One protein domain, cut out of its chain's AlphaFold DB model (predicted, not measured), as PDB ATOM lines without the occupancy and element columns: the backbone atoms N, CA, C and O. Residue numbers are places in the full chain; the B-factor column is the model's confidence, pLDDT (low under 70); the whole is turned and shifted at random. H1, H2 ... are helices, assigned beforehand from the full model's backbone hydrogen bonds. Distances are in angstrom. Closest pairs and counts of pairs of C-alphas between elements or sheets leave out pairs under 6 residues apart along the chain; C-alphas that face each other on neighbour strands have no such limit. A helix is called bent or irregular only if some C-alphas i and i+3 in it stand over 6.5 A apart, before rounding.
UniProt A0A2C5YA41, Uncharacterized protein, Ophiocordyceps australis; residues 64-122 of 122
ATOM      1  N   GLY A  64     -42.797  30.031 -34.153       84.44
ATOM      2  CA  GLY A  64     -43.395  30.868 -33.110       84.44
ATOM      3  C   GLY A  64     -44.920  30.897 -33.207       84.44
ATOM      4  O   GLY A  64     -45.599  30.559 -32.242       84.44
ATOM      5  N   GLU A  65     -45.451  31.190 -34.395       87.81
ATOM      6  CA  GLU A  65     -46.900  31.206 -34.631       87.81
ATOM      7  C   GLU A  65     -47.520  29.817 -34.445       87.81
ATOM      8  O   GLU A  65     -48.570  29.686 -33.816       87.81
ATOM      9  N   CYS A  66     -46.843  28.761 -34.917       88.69
ATOM     10  CA  CYS A  66     -47.294  27.385 -34.699       88.69
ATOM     11  C   CYS A  66     -47.461  27.072 -33.212       88.69
ATOM     12  O   CYS A  66     -48.438  26.432 -32.820       88.69
ATOM     13  N   ASN A  67     -46.500  27.500 -32.390       86.25
ATOM     14  CA  ASN A  67     -46.526  27.261 -30.954       86.25
ATOM     15  C   ASN A  67     -47.696  27.994 -30.287       86.25
ATOM     16  O   ASN A  67     -48.424  27.383 -29.504       86.25
ATOM     17  N   ASP A  68     -47.929  29.257 -30.647       87.81
ATOM     18  CA  ASP A  68     -49.043  30.044 -30.112       87.81
ATOM     19  C   ASP A  68     -50.401  29.420 -30.472       87.81
ATOM     20  O   ASP A  68     -51.270  29.262 -29.610       87.81
ATOM     21  N   HIS A  69     -50.581  28.999 -31.726       87.56
ATOM     22  CA  HIS A  69     -51.823  28.368 -32.172       87.56
ATOM     23  C   HIS A  69     -52.057  26.989 -31.552       87.56
ATOM     24  O   HIS A  69     -53.194  26.673 -31.193       87.56
ATOM     25  N   LEU A  70     -51.012  26.172 -31.394       88.19
ATOM     26  CA  LEU A  70     -51.140  24.867 -30.746       88.19
ATOM     27  C   LEU A  70     -51.408  24.989 -29.252       88.19
ATOM     28  O   LEU A  70     -52.253  24.252 -28.757       88.19
ATOM     29  N   MET A  71     -50.777  25.934 -28.548       87.06
ATOM     30  CA  MET A  71     -51.110  26.211 -27.146       87.06
ATOM     31  C   MET A  71     -52.587  26.589 -26.994       87.06
ATOM     32  O   MET A  71     -53.303  25.983 -26.200       87.06
ATOM     33  N   GLN A  72     -53.073  27.526 -27.816       87.38
ATOM     34  CA  GLN A  72     -54.489  27.909 -27.810       87.38
ATOM     35  C   GLN A  72     -55.416  26.722 -28.106       87.38
ATOM     36  O   GLN A  72     -56.499  26.620 -27.525       87.38
ATOM     37  N   LEU A  73     -55.016  25.829 -29.016       86.69
ATOM     38  CA  LEU A  73     -55.784  24.631 -29.334       86.69
ATOM     39  C   LEU A  73     -55.781  23.634 -28.169       86.69
ATOM     40  O   LEU A  73     -56.848  23.163 -27.788       86.69
ATOM     41  N   CYS A  74     -54.630  23.355 -27.555       87.44
ATOM     42  CA  CYS A  74     -54.522  22.486 -26.381       87.44
ATOM     43  C   CYS A  74     -55.396  22.963 -25.212       87.44
ATOM     44  O   CYS A  74     -55.990  22.129 -24.528       87.44
ATOM     45  N   ASP A  75     -55.505  24.278 -25.014       86.88
ATOM     46  CA  ASP A  75     -56.317  24.876 -23.948       86.88
ATOM     47  C   ASP A  75     -57.825  24.837 -24.232       86.88
ATOM     48  O   ASP A  75     -58.638  24.886 -23.307       86.88
ATOM     49  N   SER A  76     -58.220  24.783 -25.508       85.88
ATOM     50  CA  SER A  76     -59.622  24.911 -25.930       85.88
ATOM     51  C   SER A  76     -60.248  23.637 -26.489       85.88
ATOM     52  O   SER A  76     -61.471  23.589 -26.622       85.88
ATOM     53  N   ILE A  77     -59.446  22.614 -26.795       86.81
ATOM     54  CA  ILE A  77     -59.925  21.346 -27.345       86.81
ATOM     55  C   ILE A  77     -60.780  20.586 -26.324       86.81
ATOM     56  O   ILE A  77     -60.324  20.232 -25.232       86.81
ATOM     57  N   ASP A  78     -62.024  20.273 -26.693       87.31
ATOM     58  CA  ASP A  78     -62.857  19.366 -25.905       87.31
ATOM     59  C   ASP A  78     -62.536  17.915 -26.272       87.31
ATOM     60  O   ASP A  78     -63.089  17.322 -27.199       87.31
ATOM     61  N   ARG A  79     -61.638  17.315 -25.489       87.44
ATOM     62  CA  ARG A  79     -61.155  15.939 -25.675       87.44
ATOM     63  C   ARG A  79     -62.251  14.867 -25.601       87.44
ATOM     64  O   ARG A  79     -61.968  13.714 -25.906       87.44
ATOM     65  N   ARG A  80     -63.465  15.199 -25.143       86.38
ATOM     66  CA  ARG A  80     -64.602  14.261 -25.099       86.38
ATOM     67  C   ARG A  80     -65.389  14.234 -26.405       86.38
ATOM     68  O   ARG A  80     -66.088  13.255 -26.651       86.38
ATOM     69  N   LEU A  81     -65.316  15.314 -27.179       85.38
ATOM     70  CA  LEU A  81     -66.044  15.486 -28.437       85.38
ATOM     71  C   LEU A  81     -65.182  15.145 -29.657       85.38
ATOM     72  O   LEU A  81     -65.722  14.825 -30.711       85.38
ATOM     73  N   GLU A  82     -63.861  15.192 -29.501       84.88
ATOM     74  CA  GLU A  82     -62.901  14.937 -30.573       84.88
ATOM     75  C   GLU A  82     -62.534  13.459 -30.720       84.88
ATOM     76  O   GLU A  82     -62.507  12.688 -29.755       84.88
ATOM     77  N   GLU A  83     -62.172  13.069 -31.944       86.06
ATOM     78  CA  GLU A  83     -61.627  11.740 -32.201       86.06
ATOM     79  C   GLU A  83     -60.285  11.559 -31.462       86.06
ATOM     80  O   GLU A  83     -59.415  12.438 -31.534       86.06
ATOM     81  N   PRO A  84     -60.043  10.414 -30.794       86.56
ATOM     82  CA  PRO A  84     -58.804  10.181 -30.052       86.56
ATOM     83  C   PRO A  84     -57.529  10.381 -30.884       86.56
ATOM     84  O   PRO A  84     -56.509  10.831 -30.364       86.56
ATOM     85  N   GLN A  85     -57.583  10.067 -32.181       85.38
ATOM     86  CA  GLN A  85     -56.480  10.255 -33.118       85.38
ATOM     87  C   GLN A  85     -56.154  11.740 -33.324       85.38
ATOM     88  O   GLN A  85     -54.980  12.100 -33.365       85.38
ATOM     89  N   ILE A  86     -57.171  12.603 -33.410       84.81
ATOM     90  CA  ILE A  86     -56.996  14.055 -33.552       84.81
ATOM     91  C   ILE A  86     -56.334  14.618 -32.295       84.81
ATOM     92  O   ILE A  86     -55.336  15.332 -32.388       84.81
ATOM     93  N   VAL A  87     -56.830  14.232 -31.117       86.44
ATOM     94  CA  VAL A  87     -56.249  14.647 -29.831       86.44
ATOM     95  C   VAL A  87     -54.783  14.212 -29.729       86.44
ATOM     96  O   VAL A  87     -53.928  15.013 -29.352       86.44
ATOM     97  N   ALA A  88     -54.467  12.976 -30.127       85.94
ATOM     98  CA  ALA A  88     -53.097  12.471 -30.119       85.94
ATOM     99  C   ALA A  88     -52.164  13.258 -31.056       85.94
ATOM    100  O   ALA A  88     -51.011  13.506 -30.703       85.94
ATOM    101  N   VAL A  89     -52.646  13.677 -32.231       86.44
ATOM    102  CA  VAL A  89     -51.874  14.515 -33.165       86.44
ATOM    103  C   VAL A  89     -51.603  15.897 -32.571       86.44
ATOM    104  O   VAL A  89     -50.469  16.368 -32.649       86.44
ATOM    105  N   VAL A  90     -52.602  16.526 -31.944       88.50
ATOM    106  CA  VAL A  90     -52.438  17.819 -31.254       88.50
ATOM    107  C   VAL A  90     -51.376  17.712 -30.157       88.50
ATOM    108  O   VAL A  90     -50.433  18.504 -30.138       88.50
ATOM    109  N   ASP A  91     -51.492  16.704 -29.289       86.44
ATOM    110  CA  ASP A  91     -50.556  16.486 -28.182       86.44
ATOM    111  C   ASP A  91     -49.127  16.226 -28.689       86.44
ATOM    112  O   ASP A  91     -48.166  16.790 -28.160       86.44
ATOM    113  N   LEU A  92     -48.977  15.416 -29.743       86.06
ATOM    114  CA  LEU A  92     -47.680  15.128 -30.357       86.06
ATOM    115  C   LEU A  92     -47.041  16.385 -30.958       86.06
ATOM    116  O   LEU A  92     -45.864  16.647 -30.712       86.06
ATOM    117  N   LEU A  93     -47.795  17.167 -31.736       86.81
ATOM    118  CA  LEU A  93     -47.286  18.388 -32.368       86.81
ATOM    119  C   LEU A  93     -46.874  19.431 -31.328       86.81
ATOM    120  O   LEU A  93     -45.795  20.018 -31.445       86.81
ATOM    121  N   HIS A  94     -47.687  19.618 -30.287       86.81
ATOM    122  CA  HIS A  94     -47.350  20.507 -29.181       86.81
ATOM    123  C   HIS A  94     -46.080  20.041 -28.454       86.81
ATOM    124  O   HIS A  94     -45.176  20.843 -28.228       86.81
ATOM    125  N   ALA A  95     -45.947  18.741 -28.164       83.62
ATOM    126  CA  ALA A  95     -44.747  18.196 -27.532       83.62
ATOM    127  C   ALA A  95     -43.485  18.384 -28.392       83.62
ATOM    128  O   ALA A  95     -42.434  18.748 -27.863       83.62
ATOM    129  N   ILE A  96     -43.575  18.180 -29.712       83.06
ATOM    130  CA  ILE A  96     -42.458  18.398 -30.644       83.06
ATOM    131  C   ILE A  96     -42.034  19.868 -30.648       83.06
ATOM    132  O   ILE A  96     -40.840  20.152 -30.569       83.06
ATOM    133  N   LEU A  97     -42.980  20.808 -30.713       81.62
ATOM    134  CA  LEU A  97     -42.665  22.239 -30.718       81.62
ATOM    135  C   LEU A  97     -42.146  22.737 -29.370       81.62
ATOM    136  O   LEU A  97     -41.198  23.521 -29.341       81.62
ATOM    137  N   ALA A  98     -42.682  22.238 -28.257       78.19
ATOM    138  CA  ALA A  98     -42.147  22.502 -26.925       78.19
ATOM    139  C   ALA A  98     -40.714  21.952 -26.782       78.19
ATOM    140  O   ALA A  98     -39.826  22.614 -26.245       78.19
ATOM    141  N   ALA A  99     -40.438  20.762 -27.318       76.75
ATOM    142  CA  ALA A  99     -39.084  20.215 -27.348       76.75
ATOM    143  C   ALA A  99     -38.154  21.064 -28.233       76.75
ATOM    144  O   ALA A  99     -37.062  21.437 -27.811       76.75
ATOM    145  N   ALA A 100     -38.593  21.434 -29.436       74.12
ATOM    146  CA  ALA A 100     -37.813  22.253 -30.360       74.12
ATOM    147  C   ALA A 100     -37.507  23.652 -29.798       74.12
ATOM    148  O   ALA A 100     -36.402  24.156 -29.987       74.12
ATOM    149  N   SER A 101     -38.446  24.257 -29.065       70.19
ATOM    150  CA  SER A 101     -38.269  25.570 -28.431       70.19
ATOM    151  C   SER A 101     -37.428  25.524 -27.148       70.19
ATOM    152  O   SER A 101     -36.823  26.528 -26.770       70.19
ATOM    153  N   THR A 102     -37.326  24.363 -26.491       67.50
ATOM    154  CA  THR A 102     -36.474  24.166 -25.303       67.50
ATOM    155  C   THR A 102     -35.026  23.814 -25.635       67.50
ATOM    156  O   THR A 102     -34.146  24.011 -24.787       67.50
ATOM    157  N   VAL A 103     -34.727  23.376 -26.865       64.44
ATOM    158  CA  VAL A 103     -33.342  23.306 -27.351       64.44
ATOM    159  C   VAL A 103     -32.806  24.734 -27.445       64.44
ATOM    160  O   VAL A 103     -33.038  25.456 -28.413       64.44
ATOM    161  N   LYS A 104     -32.060  25.162 -26.421       63.47
ATOM    162  CA  LYS A 104     -31.372  26.459 -26.397       63.47
ATOM    163  C   LYS A 104     -30.263  26.497 -27.453       63.47
ATOM    164  O   LYS A 104     -29.086  26.320 -27.141       63.47
ATOM    165  N   MET A 105     -30.639  26.781 -28.697       65.19
ATOM    166  CA  MET A 105     -29.716  26.967 -29.821       65.19
ATOM    167  C   MET A 105     -28.812  28.193 -29.651       65.19
ATOM    168  O   MET A 105     -27.781  28.283 -30.308       65.19
ATOM    169  N   GLU A 106     -29.147  29.103 -28.731       68.69
ATOM    170  CA  GLU A 106     -28.364  30.300 -28.407       68.69
ATOM    171  C   GLU A 106     -26.877  29.990 -28.176       68.69
ATOM    172  O   GLU A 106     -26.008  30.654 -28.742       68.69
ATOM    173  N   ARG A 107     -26.570  28.973 -27.361       71.94
ATOM    174  CA  ARG A 107     -25.186  28.658 -26.981       71.94
ATOM    175  C   ARG A 107     -24.413  27.989 -28.129       71.94
ATOM    176  O   ARG A 107     -23.343  28.501 -28.451       71.94
ATOM    177  N   PRO A 108     -24.931  26.936 -28.794       76.44
ATOM    178  CA  PRO A 108     -24.302  26.389 -29.997       76.44
ATOM    179  C   PRO A 108     -24.114  27.421 -31.116       76.44
ATOM    180  O   PRO A 108     -23.032  27.491 -31.687       76.44
ATOM    181  N   LEU A 109     -25.116  28.264 -31.398       75.00
ATOM    182  CA  LEU A 109     -25.021  29.292 -32.443       75.00
ATOM    183  C   LEU A 109     -23.961  30.339 -32.113       75.00
ATOM    184  O   LEU A 109     -23.147  30.670 -32.970       75.00
ATOM    185  N   ARG A 110     -23.924  30.820 -30.865       77.69
ATOM    186  CA  ARG A 110     -22.887  31.754 -30.411       77.69
ATOM    187  C   ARG A 110     -21.495  31.156 -30.578       77.69
ATOM    188  O   ARG A 110     -20.627  31.808 -31.148       77.69
ATOM    189  N   SER A 111     -21.301  29.907 -30.154       82.62
ATOM    190  CA  SER A 111     -20.028  29.208 -30.333       82.62
ATOM    191  C   SER A 111     -19.654  29.043 -31.811       82.62
ATOM    192  O   SER A 111     -18.507  29.295 -32.169       82.62
ATOM    193  N   SER A 112     -20.599  28.698 -32.688       77.25
ATOM    194  CA  SER A 112     -20.348  28.598 -34.133       77.25
ATOM    195  C   SER A 112     -19.953  29.942 -34.758       77.25
ATOM    196  O   SER A 112     -19.014  29.992 -35.551       77.25
ATOM    197  N   VAL A 113     -20.614  31.038 -34.369       82.31
ATOM    198  CA  VAL A 113     -20.279  32.400 -34.824       82.31
ATOM    199  C   VAL A 113     -18.893  32.825 -34.330       82.31
ATOM    200  O   VAL A 113     -18.108  33.377 -35.098       82.31
ATOM    201  N   GLU A 114     -18.549  32.536 -33.073       89.50
ATOM    202  CA  GLU A 114     -17.218  32.818 -32.522       89.50
ATOM    203  C   GLU A 114     -16.109  32.058 -33.260       89.50
ATOM    204  O   GLU A 114     -15.053  32.630 -33.533       89.50
ATOM    205  N   ILE A 115     -16.334  30.782 -33.595       89.44
ATOM    206  CA  ILE A 115     -15.383  29.970 -34.369       89.44
ATOM    207  C   ILE A 115     -15.212  30.546 -35.776       89.44
ATOM    208  O   ILE A 115     -14.081  30.744 -36.215       89.44
ATOM    209  N   TYR A 116     -16.316  30.857 -36.456       82.06
ATOM    210  CA  TYR A 116     -16.296  31.447 -37.793       82.06
ATOM    211  C   TYR A 116     -15.526  32.775 -37.822       82.06
ATOM    212  O   TYR A 116     -14.619  32.955 -38.631       82.06
ATOM    213  N   ASN A 117     -15.805  33.673 -36.872       87.06
ATOM    214  CA  ASN A 117     -15.113  34.958 -36.773       87.06
ATOM    215  C   ASN A 117     -13.616  34.793 -36.470       87.06
ATOM    216  O   ASN A 117     -12.798  35.517 -37.028       87.06
ATOM    217  N   LYS A 118     -13.232  33.822 -35.629       86.88
ATOM    218  CA  LYS A 118     -11.813  33.512 -35.374       86.88
ATOM    219  C   LYS A 118     -11.086  33.009 -36.623       86.88
ATOM    220  O   LYS A 118      -9.901  33.280 -36.756       86.88
ATOM    221  N   GLN A 119     -11.775  32.295 -37.512       78.19
ATOM    222  CA  GLN A 119     -11.199  31.793 -38.764       78.19
ATOM    223  C   GLN A 119     -11.162  32.830 -39.894       78.19
ATOM    224  O   GLN A 119     -10.408  32.648 -40.838       78.19
ATOM    225  N   LEU A 120     -11.957  33.900 -39.819       65.81
ATOM    226  CA  LEU A 120     -11.915  35.002 -40.791       65.81
ATOM    227  C   LEU A 120     -10.861  36.071 -40.471       65.81
ATOM    228  O   LEU A 120     -10.472  36.824 -41.358       65.81
ATOM    229  N   VAL A 121     -10.467  36.191 -39.201       57.84
ATOM    230  CA  VAL A 121      -9.544  37.236 -38.717       57.84
ATOM    231  C   VAL A 121      -8.106  36.713 -38.554       57.84
ATOM    232  O   VAL A 121      -7.190  37.515 -38.372       57.84
ATOM    233  N   GLY A 122      -7.894  35.393 -38.620       51.81
ATOM    234  CA  GLY A 122      -6.572  34.748 -38.621       51.81
ATOM    235  C   GLY A 122      -6.135  34.341 -40.019       51.81
ATOM    236  O   GLY A 122      -4.916  34.431 -40.281       51.81
TER     237      GLY A 122
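This is residues 64 to 122 of the 122 residues of an uncharacterized protein of Ophiocordyceps australis (UniProt A0A2C5YA41). A helical hairpin, made of the long helix H2 and the shorter H1 folded back on part of it, carries a third helix, H3, as an arm that sticks out far beyond the far end of H2. H3 runs on outward from H2 after a short break and packs on neither helix, and this arm makes much of the length. The printed part has 59 residues with three named helices, H1, H2 and H3 in that order along the chain, and no named strand; the class is all helix. The whole is extended, with a radius of gyration of the C-alphas of 18.7 A, and its outline is a rod spanning 63 by 17 by 12 A.

The longest helix is H2, residues 84 to 102. It touches H1, residues 64 to 76, with residues 90 to 98 alone. The closest C-alphas of the two are those of Leu 70 and His 94, 6.0 A apart, and their centres are 10.0 A apart. H1 and H2 run opposite ways at a steep tilt of 42 degrees and form a helical hairpin. H3, residues 106 to 121, is apart from H2, although it follows it in the chain, and is apart from H1 as well. In H1, H2 and H3 every pair of backbone O of residue i and N of residue i+4 is within hydrogen-bond range.

H2 has 19 residues and measures 26.8 A from C-alpha 84 at (-58.804, 10.181, -30.052) to C-alpha 102 at (-36.474, 24.166, -25.303). H1 has 13 residues, starts with C-alpha 64 at (-43.395, 30.868, -33.110) and is 18.7 A long from first to last C-alpha. H3 has 16 residues and is 22.6 A long from first to last C-alpha, ending with C-alpha 121 at (-9.544, 37.236, -38.717). None of the three helices is bent.

The two C-alphas farthest apart are those of Leu 81 and Gly 122, at 63.3 A. Residues 80 to 86, of which 84 to 86 belong to H2, stand free, and so do residues 102 to 122, of which 106 to 121 belong to H3. Without these stretches the body has 31 residues and spans 25 by 16 by 9 A. The link from H1 to H2, with 7 residues between them, is short, and the link from H2 to H3, with 3 residues, is tight. The printed part has no cut, and it ends at Gly 122, the chain's last residue. The mean pLDDT of the printed part is 81.3, and it is under 70 at residues 102 to 106 and 120 to 122 of this predicted model.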